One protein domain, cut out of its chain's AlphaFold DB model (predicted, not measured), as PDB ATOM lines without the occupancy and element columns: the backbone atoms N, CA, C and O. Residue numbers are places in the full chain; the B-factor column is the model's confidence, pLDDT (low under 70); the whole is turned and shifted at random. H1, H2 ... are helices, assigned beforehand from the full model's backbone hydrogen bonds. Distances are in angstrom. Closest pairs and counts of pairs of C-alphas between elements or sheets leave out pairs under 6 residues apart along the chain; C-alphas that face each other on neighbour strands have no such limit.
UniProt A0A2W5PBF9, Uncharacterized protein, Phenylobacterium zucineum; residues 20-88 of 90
ATOM      1  N   ASP A  20     318.101 296.898 276.552       77.75
ATOM      2  CA  ASP A  20     316.985 296.001 276.260       77.75
ATOM      3  C   ASP A  20     317.321 294.580 276.709       77.75
ATOM      4  O   ASP A  20     316.540 293.963 277.439       77.75
ATOM      5  N   SER A  21     318.528 294.104 276.396       76.94
ATOM      6  CA  SER A  21     319.024 292.816 276.891       76.94
ATOM      7  C   SER A  21     319.093 292.780 278.420       76.94
ATOM      8  O   SER A  21     318.647 291.815 279.046       76.94
ATOM      9  N   ALA A  22     319.568 293.855 279.061       83.62
ATOM     10  CA  ALA A  22     319.588 293.953 280.522       83.62
ATOM     11  C   ALA A  22     318.171 293.960 281.133       83.62
ATOM     12  O   ALA A  22     317.921 293.307 282.151       83.62
ATOM     13  N   LEU A  23     317.226 294.663 280.501       82.50
ATOM     14  CA  LEU A  23     315.830 294.730 280.927       82.50
ATOM     15  C   LEU A  23     315.145 293.364 280.811       82.50
ATOM     16  O   LEU A  23     314.445 292.937 281.735       82.50
ATOM     17  N   PHE A  24     315.366 292.660 279.701       85.12
ATOM     18  CA  PHE A  24     314.852 291.311 279.520       85.12
ATOM     19  C   PHE A  24     315.481 290.361 280.539       85.12
ATOM     20  O   PHE A  24     314.757 289.641 281.225       85.12
ATOM     21  N   ALA A  25     316.802 290.422 280.742       85.00
ATOM     22  CA  ALA A  25     317.524 289.609 281.718       85.00
ATOM     23  C   ALA A  25     317.029 289.805 283.163       85.00
ATOM     24  O   ALA A  25     317.000 288.835 283.925       85.00
ATOM     25  N   ALA A  26     316.577 291.007 283.523       88.06
ATOM     26  CA  ALA A  26     316.022 291.310 284.842       88.06
ATOM     27  C   ALA A  26     314.610 290.731 285.083       88.06
ATOM     28  O   ALA A  26     314.142 290.711 286.224       88.06
ATOM     29  N   CYS A  27     313.912 290.252 284.047       88.25
ATOM     30  CA  CYS A  27     312.575 289.684 284.210       88.25
ATOM     31  C   CYS A  27     312.585 288.324 284.938       88.25
ATOM     32  O   CYS A  27     313.482 287.505 284.711       88.25
ATOM     33  N   PRO A  28     311.552 288.027 285.757       92.69
ATOM     34  CA  PRO A  28     311.370 286.699 286.335       92.69
ATOM     35  C   PRO A  28     311.296 285.611 285.249       92.69
ATOM     36  O   PRO A  28     310.727 285.871 284.186       92.69
ATOM     37  N   PRO A  29     311.784 284.381 285.510       90.62
ATOM     38  CA  PRO A  29     311.823 283.310 284.509       90.62
ATOM     39  C   PRO A  29     310.471 283.016 283.852       90.62
ATOM     40  O   PRO A  29     310.404 282.879 282.636       90.62
ATOM     41  N   LEU A  30     309.389 282.990 284.640       91.38
ATOM     42  CA  LEU A  30     308.039 282.745 284.126       91.38
ATOM     43  C   LEU A  30     307.622 283.827 283.117       91.38
ATOM     44  O   LEU A  30     307.172 283.530 282.021       91.38
ATOM     45  N   ARG A  31     307.890 285.093 283.453       91.81
ATOM     46  CA  ARG A  31     307.560 286.238 282.603       91.81
ATOM     47  C   ARG A  31     308.403 286.280 281.329       91.81
ATOM     48  O   ARG A  31     307.908 286.704 280.294       91.81
ATOM     49  N   LYS A  32     309.669 285.851 281.393       92.69
ATOM     50  CA  LYS A  32     310.509 285.688 280.196       92.69
ATOM     51  C   LYS A  32     309.929 284.639 279.257       92.69
ATOM     52  O   LYS A  32     309.887 284.885 278.059       92.69
ATOM     53  N   ALA A  33     309.482 283.503 279.794       92.69
ATOM     54  CA  ALA A  33     308.859 282.452 278.996       92.69
ATOM     55  C   ALA A  33     307.591 282.967 278.297       92.69
ATOM     56  O   ALA A  33     307.467 282.805 277.087       92.69
ATOM     57  N   ASP A  34     306.721 283.678 279.021       94.56
ATOM     58  CA  ASP A  34     305.515 284.282 278.442       94.56
ATOM     59  C   ASP A  34     305.854 285.283 277.323       94.56
ATOM     60  O   ASP A  34     305.284 285.226 276.234       94.56
ATOM     61  N   LEU A  35     306.834 286.163 277.558       93.69
ATOM     62  CA  LEU A  35     307.298 287.139 276.567       93.69
ATOM     63  C   LEU A  35     307.923 286.478 275.332       93.69
ATOM     64  O   LEU A  35     307.738 286.978 274.227       93.69
ATOM     65  N   MET A  36     308.650 285.368 275.498       94.12
ATOM     66  CA  MET A  36     309.202 284.605 274.373       94.12
ATOM     67  C   MET A  36     308.095 283.975 273.538       94.12
ATOM     68  O   MET A  36     308.133 284.084 272.318       94.12
ATOM     69  N   VAL A  37     307.081 283.381 274.170       95.62
ATOM     70  CA  VAL A  37     305.928 282.813 273.455       95.62
ATOM     71  C   VAL A  37     305.179 283.899 272.680       95.62
ATOM     72  O   VAL A  37     304.840 283.710 271.513       95.62
ATOM     73  N   GLU A  38     304.949 285.062 273.290       94.12
ATOM     74  CA  GLU A  38     304.302 286.191 272.616       94.12
ATOM     75  C   GLU A  38     305.151 286.725 271.448       94.12
ATOM     76  O   GLU A  38     304.628 286.980 270.359       94.12
ATOM     77  N   ALA A  39     306.466 286.844 271.641       93.38
ATOM     78  CA  ALA A  39     307.399 287.251 270.595       93.38
ATOM     79  C   ALA A  39     307.433 286.242 269.437       93.38
ATOM     80  O   ALA A  39     307.424 286.651 268.278       93.38
ATOM     81  N   GLU A  40     307.388 284.937 269.720       93.38
ATOM     82  CA  GLU A  40     307.292 283.881 268.707       93.38
ATOM     83  C   GLU A  40     305.995 283.962 267.905       93.38
ATOM     84  O   GLU A  40     306.026 283.859 266.675       93.38
ATOM     85  N   LEU A  41     304.865 284.181 268.579       93.12
ATOM     86  CA  LEU A  41     303.573 284.364 267.923       93.12
ATOM     87  C   LEU A  41     303.615 285.568 266.980       93.12
ATOM     88  O   LEU A  41     303.245 285.448 265.811       93.12
ATOM     89  N   LEU A  42     304.126 286.709 267.444       90.69
ATOM     90  CA  LEU A  42     304.264 287.903 266.613       90.69
ATOM     91  C   LEU A  42     305.226 287.686 265.443       90.69
ATOM     92  O   LEU A  42     304.900 288.047 264.312       90.69
ATOM     93  N   ALA A  43     306.385 287.078 265.693       91.88
ATOM     94  CA  ALA A  43     307.362 286.776 264.657       91.88
ATOM     95  C   ALA A  43     306.758 285.866 263.581       91.88
ATOM     96  O   ALA A  43     306.933 286.129 262.398       91.88
ATOM     97  N   SER A  44     305.961 284.860 263.960       90.81
ATOM     98  CA  SER A  44     305.314 283.966 262.990       90.81
ATOM     99  C   SER A  44     304.401 284.693 261.992       90.81
ATOM    100  O   SER A  44     304.260 284.249 260.854       90.81
ATOM    101  N   VAL A  45     303.820 285.827 262.396       90.56
ATOM    102  CA  VAL A  45     302.895 286.619 261.575       90.56
ATOM    103  C   VAL A  45     303.628 287.686 260.762       90.56
ATOM    104  O   VAL A  45     303.341 287.869 259.581       90.56
ATOM    105  N   PHE A  46     304.558 288.406 261.389       85.81
ATOM    106  CA  PHE A  46     305.138 289.633 260.829       85.81
ATOM    107  C   PHE A  46     306.584 289.474 260.338       85.81
ATOM    108  O   PHE A  46     307.039 290.274 259.522       85.81
ATOM    109  N   ALA A  47     307.287 288.432 260.784       88.94
ATOM    110  CA  ALA A  47     308.640 288.069 260.366       88.94
ATOM    111  C   ALA A  47     308.743 286.537 260.178       88.94
ATOM    112  O   ALA A  47     309.477 285.866 260.907       88.94
ATOM    113  N   PRO A  48     308.001 285.948 259.216       83.75
ATOM    114  CA  PRO A  48     307.859 284.492 259.094       83.75
ATOM    115  C   PRO A  48     309.184 283.772 258.808       83.75
ATOM    116  O   PRO A  48     309.360 282.621 259.202       83.75
ATOM    117  N   ASN A  49     310.135 284.463 258.175       87.31
ATOM    118  CA  ASN A  49     311.480 283.947 257.912       87.31
ATOM    119  C   ASN A  49     312.432 284.114 259.104       87.31
ATOM    120  O   ASN A  49     313.565 283.647 259.035       87.31
ATOM    121  N   ARG A  50     311.976 284.775 260.177       82.94
ATOM    122  CA  ARG A  50     312.749 285.093 261.383       82.94
ATOM    123  C   ARG A  50     314.082 285.774 261.070       82.94
ATOM    124  O   ARG A  50     315.075 285.536 261.750       82.94
ATOM    125  N   ASP A  51     314.112 286.599 260.028       89.75
ATOM    126  CA  ASP A  51     315.294 287.382 259.703       89.75
ATOM    127  C   ASP A  51     315.522 288.459 260.769       89.75
ATOM    128  O   ASP A  51     314.586 289.114 261.231       89.75
ATOM    129  N   GLU A  52     316.788 288.637 261.135       91.69
ATOM    130  CA  GLU A  52     317.256 289.583 262.151       91.69
ATOM    131  C   GLU A  52     316.688 290.990 261.914       91.69
ATOM    132  O   GLU A  52     316.014 291.552 262.775       91.69
ATOM    133  N   ALA A  53     316.825 291.504 260.688       90.00
ATOM    134  CA  ALA A  53     316.326 292.821 260.303       90.00
ATOM    135  C   ALA A  53     314.794 292.956 260.407       90.00
ATOM    136  O   ALA A  53     314.269 294.059 260.581       90.00
ATOM    137  N   GLY A  54     314.041 291.868 260.233       91.62
ATOM    138  CA  GLY A  54     312.594 291.825 260.433       91.62
ATOM    139  C   GLY A  54     312.220 291.935 261.908       91.62
ATOM    140  O   GLY A  54     311.385 292.766 262.273       91.62
ATOM    141  N   LEU A  55     312.882 291.149 262.755       92.31
ATOM    142  CA  LEU A  55     312.674 291.146 264.205       92.31
ATOM    143  C   LEU A  55     313.072 292.485 264.846       92.31
ATOM    144  O   LEU A  55     312.328 293.013 265.676       92.31
ATOM    145  N   GLU A  56     314.184 293.082 264.413       92.38
ATOM    146  CA  GLU A  56     314.631 294.397 264.884       92.38
ATOM    147  C   GLU A  56     313.634 295.506 264.541       92.38
ATOM    148  O   GLU A  56     313.231 296.270 265.419       92.38
ATOM    149  N   ARG A  57     313.145 295.548 263.294       91.25
ATOM    150  CA  ARG A  57     312.128 296.530 262.882       91.25
ATOM    151  C   ARG A  57     310.851 296.421 263.713       91.25
ATOM    152  O   ARG A  57     310.247 297.440 264.046       91.25
ATOM    153  N   MET A  58     310.430 295.205 264.058       90.56
ATOM    154  CA  MET A  58     309.272 294.999 264.931       90.56
ATOM    155  C   MET A  58     309.534 295.505 266.351       90.56
ATOM    156  O   MET A  58     308.677 296.176 266.932       90.56
ATOM    157  N   ALA A  59     310.714 295.212 266.900       91.62
ATOM    158  CA  ALA A  59     311.119 295.707 268.208       91.62
ATOM    159  C   ALA A  59     311.134 297.245 268.250       91.62
ATOM    160  O   ALA A  59     310.609 297.839 269.192       91.62
ATOM    161  N   ASP A  60     311.644 297.894 267.201       90.88
ATOM    162  CA  ASP A  60     311.658 299.356 267.077       90.88
ATOM    163  C   ASP A  60     310.249 299.947 267.075       90.88
ATOM    164  O   ASP A  60     309.968 300.905 267.799       90.88
ATOM    165  N   GLN A  61     309.332 299.354 266.308       89.19
ATOM    166  CA  GLN A  61     307.940 299.805 266.238       89.19
ATOM    167  C   GLN A  61     307.218 299.684 267.587       89.19
ATOM    168  O   GLN A  61     306.466 300.586 267.973       89.19
ATOM    169  N   LEU A  62     307.459 298.594 268.322       88.12
ATOM    170  CA  LEU A  62     306.894 298.380 269.655       88.12
ATOM    171  C   LEU A  62     307.463 299.375 270.674       88.12
ATOM    172  O   LEU A  62     306.702 300.006 271.412       88.12
ATOM    173  N   SER A  63     308.781 299.580 270.677       86.25
ATOM    174  CA  SER A  63     309.451 300.523 271.579       86.25
ATOM    175  C   SER A  63     309.111 301.987 271.285       86.25
ATOM    176  O   SER A  63     309.033 302.794 272.216       86.25
ATOM    177  N   ALA A  64     308.847 302.335 270.022       84.19
ATOM    178  CA  ALA A  64     308.406 303.667 269.612       84.19
ATOM    179  C   ALA A  64     306.962 303.992 270.041       84.19
ATOM    180  O   ALA A  64     306.534 305.142 269.937       84.19
ATOM    181  N   GLY A  65     306.206 303.004 270.537       72.44
ATOM    182  CA  GLY A  65     304.835 303.203 271.002       72.44
ATOM    183  C   GLY A  65     303.862 303.558 269.879       72.44
ATOM    184  O   GLY A  65     302.862 304.217 270.140       72.44
ATOM    185  N   GLN A  66     304.137 303.132 268.641       65.88
ATOM    186  CA  GLN A  66     303.264 303.384 267.486       65.88
ATOM    187  C   GLN A  66     302.028 302.467 267.433       65.88
ATOM    188  O   GLN A  66     301.423 302.315 266.375       65.88
ATOM    189  N   ARG A  67     301.641 301.842 268.554       64.94
ATOM    190  CA  ARG A  67     300.425 301.024 268.653       64.94
ATOM    191  C   ARG A  67     299.371 301.691 269.528       64.94
ATOM    192  O   ARG A  67     299.696 302.459 270.432       64.94
ATOM    193  N   ASP A  68     298.121 301.362 269.215       57.72
ATOM    194  CA  ASP A  68     296.912 301.842 269.875       57.72
ATOM    195  C   ASP A  68     297.000 301.744 271.406       57.72
ATOM    196  O   ASP A  68     297.630 300.844 271.966       57.72
ATOM    197  N   GLY A  69     296.355 302.696 272.086       59.00
ATOM    198  CA  GLY A  69     296.490 302.952 273.527       59.00
ATOM    199  C   GLY A  69     296.085 301.819 274.481       59.00
ATOM    200  O   GLY A  69     296.135 302.025 275.692       59.00
ATOM    201  N   GLU A  70     295.701 300.645 273.975       68.19
ATOM    202  CA  GLU A  70     295.432 299.445 274.776       68.19
ATOM    203  C   GLU A  70     296.712 298.784 275.309       68.19
ATOM    204  O   GLU A  70     296.701 298.189 276.388       68.19
ATOM    205  N   MET A  71     297.838 298.898 274.597       71.44
ATOM    206  CA  MET A  71     299.076 298.229 274.995       71.44
ATOM    207  C   MET A  71     299.916 299.100 275.936       71.44
ATOM    208  O   MET A  71     300.347 300.204 275.597       71.44
ATOM    209  N   SER A  72     300.215 298.581 277.132       84.44
ATOM    210  CA  SER A  72     301.102 299.263 278.079       84.44
ATOM    211  C   SER A  72     302.503 299.444 277.486       84.44
ATOM    212  O   SER A  72     303.136 298.474 277.065       84.44
ATOM    213  N   ARG A  73     303.044 300.671 277.538       83.38
ATOM    214  CA  ARG A  73     304.422 300.974 277.095       83.38
ATOM    215  C   ARG A  73     305.473 300.087 277.761       83.38
ATOM    216  O   ARG A  73     306.489 299.775 277.149       83.38
ATOM    217  N   ALA A  74     305.249 299.703 279.018       86.12
ATOM    218  CA  ALA A  74     306.163 298.824 279.738       86.12
ATOM    219  C   ALA A  74     306.168 297.411 279.137       86.12
ATOM    220  O   ALA A  74     307.233 296.828 278.959       86.12
ATOM    221  N   HIS A  75     304.993 296.890 278.778       88.06
ATOM    222  CA  HIS A  75     304.870 295.598 278.102       88.06
ATOM    223  C   HIS A  75     305.485 295.643 276.702       88.06
ATOM    224  O   HIS A  75     306.266 294.769 276.349       88.06
ATOM    225  N   ALA A  76     305.233 296.717 275.950       89.69
ATOM    226  CA  ALA A  76     305.797 296.905 274.614       89.69
ATOM    227  C   ALA A  76     307.326 296.886 274.589       89.69
ATOM    228  O   ALA A  76     307.914 296.235 273.731       89.69
ATOM    229  N   ARG A  77     307.966 297.533 275.566       89.44
ATOM    230  CA  ARG A  77     309.426 297.508 275.719       89.44
ATOM    231  C   ARG A  77     309.961 296.121 276.054       89.44
ATOM    232  O   ARG A  77     310.976 295.712 275.509       89.44
ATOM    233  N   LEU A  78     309.273 295.387 276.924       91.56
ATOM    234  CA  LEU A  78     309.665 294.021 277.272       91.56
ATOM    235  C   LEU A  78     309.539 293.066 276.087       91.56
ATOM    236  O   LEU A  78     310.405 292.221 275.880       91.56
ATOM    237  N   LEU A  79     308.486 293.231 275.293       91.94
ATOM    238  CA  LEU A  79     308.265 292.443 274.091       91.94
ATOM    239  C   LEU A  79     309.254 292.807 272.975       91.94
ATOM    240  O   LEU A  79     309.749 291.927 272.278       91.94
ATOM    241  N   ALA A  80     309.607 294.087 272.842       92.44
ATOM    242  CA  ALA A  80     310.679 294.528 271.954       92.44
ATOM    243  C   ALA A  80     312.031 293.912 272.347       92.44
ATOM    244  O   ALA A  80     312.746 293.400 271.487       92.44
ATOM    245  N   ALA A  81     312.354 293.893 273.642       92.94
ATOM    246  CA  ALA A  81     313.568 293.260 274.143       92.94
ATOM    247  C   ALA A  81     313.580 291.740 273.892       92.94
ATOM    248  O   ALA A  81     314.599 291.189 273.485       92.94
ATOM    249  N   ALA A  82     312.434 291.071 274.045       93.25
ATOM    250  CA  ALA A  82     312.265 289.663 273.690       93.25
ATOM    251  C   ALA A  82     312.537 289.400 272.193       93.25
ATOM    252  O   ALA A  82     313.280 288.484 271.847       93.25
ATOM    253  N   LEU A  83     312.004 290.230 271.291       92.88
ATOM    254  CA  LEU A  83     312.264 290.108 269.850       92.88
ATOM    255  C   LEU A  83     313.746 290.321 269.502       92.88
ATOM    256  O   LEU A  83     314.289 289.593 268.675       92.88
ATOM    257  N   ARG A  84     314.417 291.272 270.164       92.44
ATOM    258  CA  ARG A  84     315.862 291.506 269.998       92.44
ATOM    259  C   ARG A  84     316.695 290.328 270.499       92.44
ATOM    260  O   ARG A  84     317.642 289.940 269.829       92.44
ATOM    261  N   GLN A  85     316.290 289.691 271.598       90.75
ATOM    262  CA  GLN A  85     316.925 288.465 272.091       90.75
ATOM    263  C   GLN A  85     316.784 287.290 271.107       90.75
ATOM    264  O   GLN A  85     317.680 286.454 271.025       90.75
ATOM    265  N   MET A  86     315.674 287.208 270.368       89.88
ATOM    266  CA  MET A  86     315.496 286.202 269.312       89.88
ATOM    267  C   MET A  86     316.355 286.489 268.078       89.88
ATOM    268  O   MET A  86     316.824 285.549 267.442       89.88
ATOM    269  N   ALA A  87     316.537 287.768 267.736       90.19
ATOM    270  CA  ALA A  87     317.403 288.200 266.641       90.19
ATOM    271  C   ALA A  87     318.886 287.951 266.969       90.19
ATOM    272  O   ALA A  87     319.640 287.492 266.117       90.19
ATOM    273  N   HIS A  88     319.259 288.175 268.232       87.06
ATOM    274  CA  HIS A  88     320.621 288.071 268.751       87.06
ATOM    275  C   HIS A  88     320.683 287.127 269.959       87.06
ATOM    276  O   HIS A  88     320.817 287.582 271.100       87.06
TER     277      HIS A  88
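Overview. This is residues 20 to 88 of the 90 residues of an uncharacterized protein of Phenylobacterium zucineum (UniProt A0A2W5PBF9). A short helix, H1, and a long one, H2, pack on a helical hairpin of H3 and H4: H2 crosses H4 on one side, and H1 crosses H4 on another. H4 is the core of this small helical body, packing on the other three helices. The printed part has 69 residues with four named helices, in the order H1, H2, H3, H4, and no named strand; its class is all helix. It is compact, with a radius of gyration of the C-alphas of 11.0 A, and rounded, spanning 29 by 26 by 18 A.

Arrangement. Start at H1, residues 20 to 25, and look across to H4, residues 73 to 87: they touch, about perpendicular at 89 degrees, with the closest C-alphas, of Asp 20 and Ala 81, 4.9 A apart. H2, residues 29 to 46, is close to H1 but not clearly touching; the closest C-alphas, of Phe 24 and Lys 32, are 7.1 A apart. H2 touches residues 78 to 83 of H4, about perpendicular at 75 degrees; the closest C-alphas, of Ala 39 and Leu 83, are 5.7 A apart. Next comes H3, residues 52 to 63, which forms a hairpin with H4: they touch at a shallow tilt of 9 degrees, opposite ways, with the closest C-alphas, of Ala 59 and Ala 80, 4.0 A apart. H2 and H3 only just touch, with 3 pairs of C-alphas within 8 A, the closest being Ala 43 and Leu 55 at 6.9 A. H1 and H3 are apart. In H1, H2, H3 and H4 every O i to N i+4 pair is within hydrogen-bond range.

Along the chain. Find C-alpha 20 at (316.985, 296.001, 276.260), where H1 begins; it runs 8.4 A to Ala 25. From C-alpha 29 at (311.823, 283.310, 284.509), H2 runs 25.4 A to Phe 46. H3 covers 16.4 A from Glu 52 to Ser 63. H4 covers 21.0 A from Arg 73 to C-alpha 87 at (317.403, 288.200, 266.641).

Size, cuts and confidence. Look for the two C-alphas farthest apart at Asn 49 and Gly 69, 28.8 A. The printed part has no cut; the links H1 to H2 and H2 to H3 are tight, and H3 to H4 is short. Check the B-factor column: the mean pLDDT of the printed part is 87.1, and residues 66 to 70 are under 70.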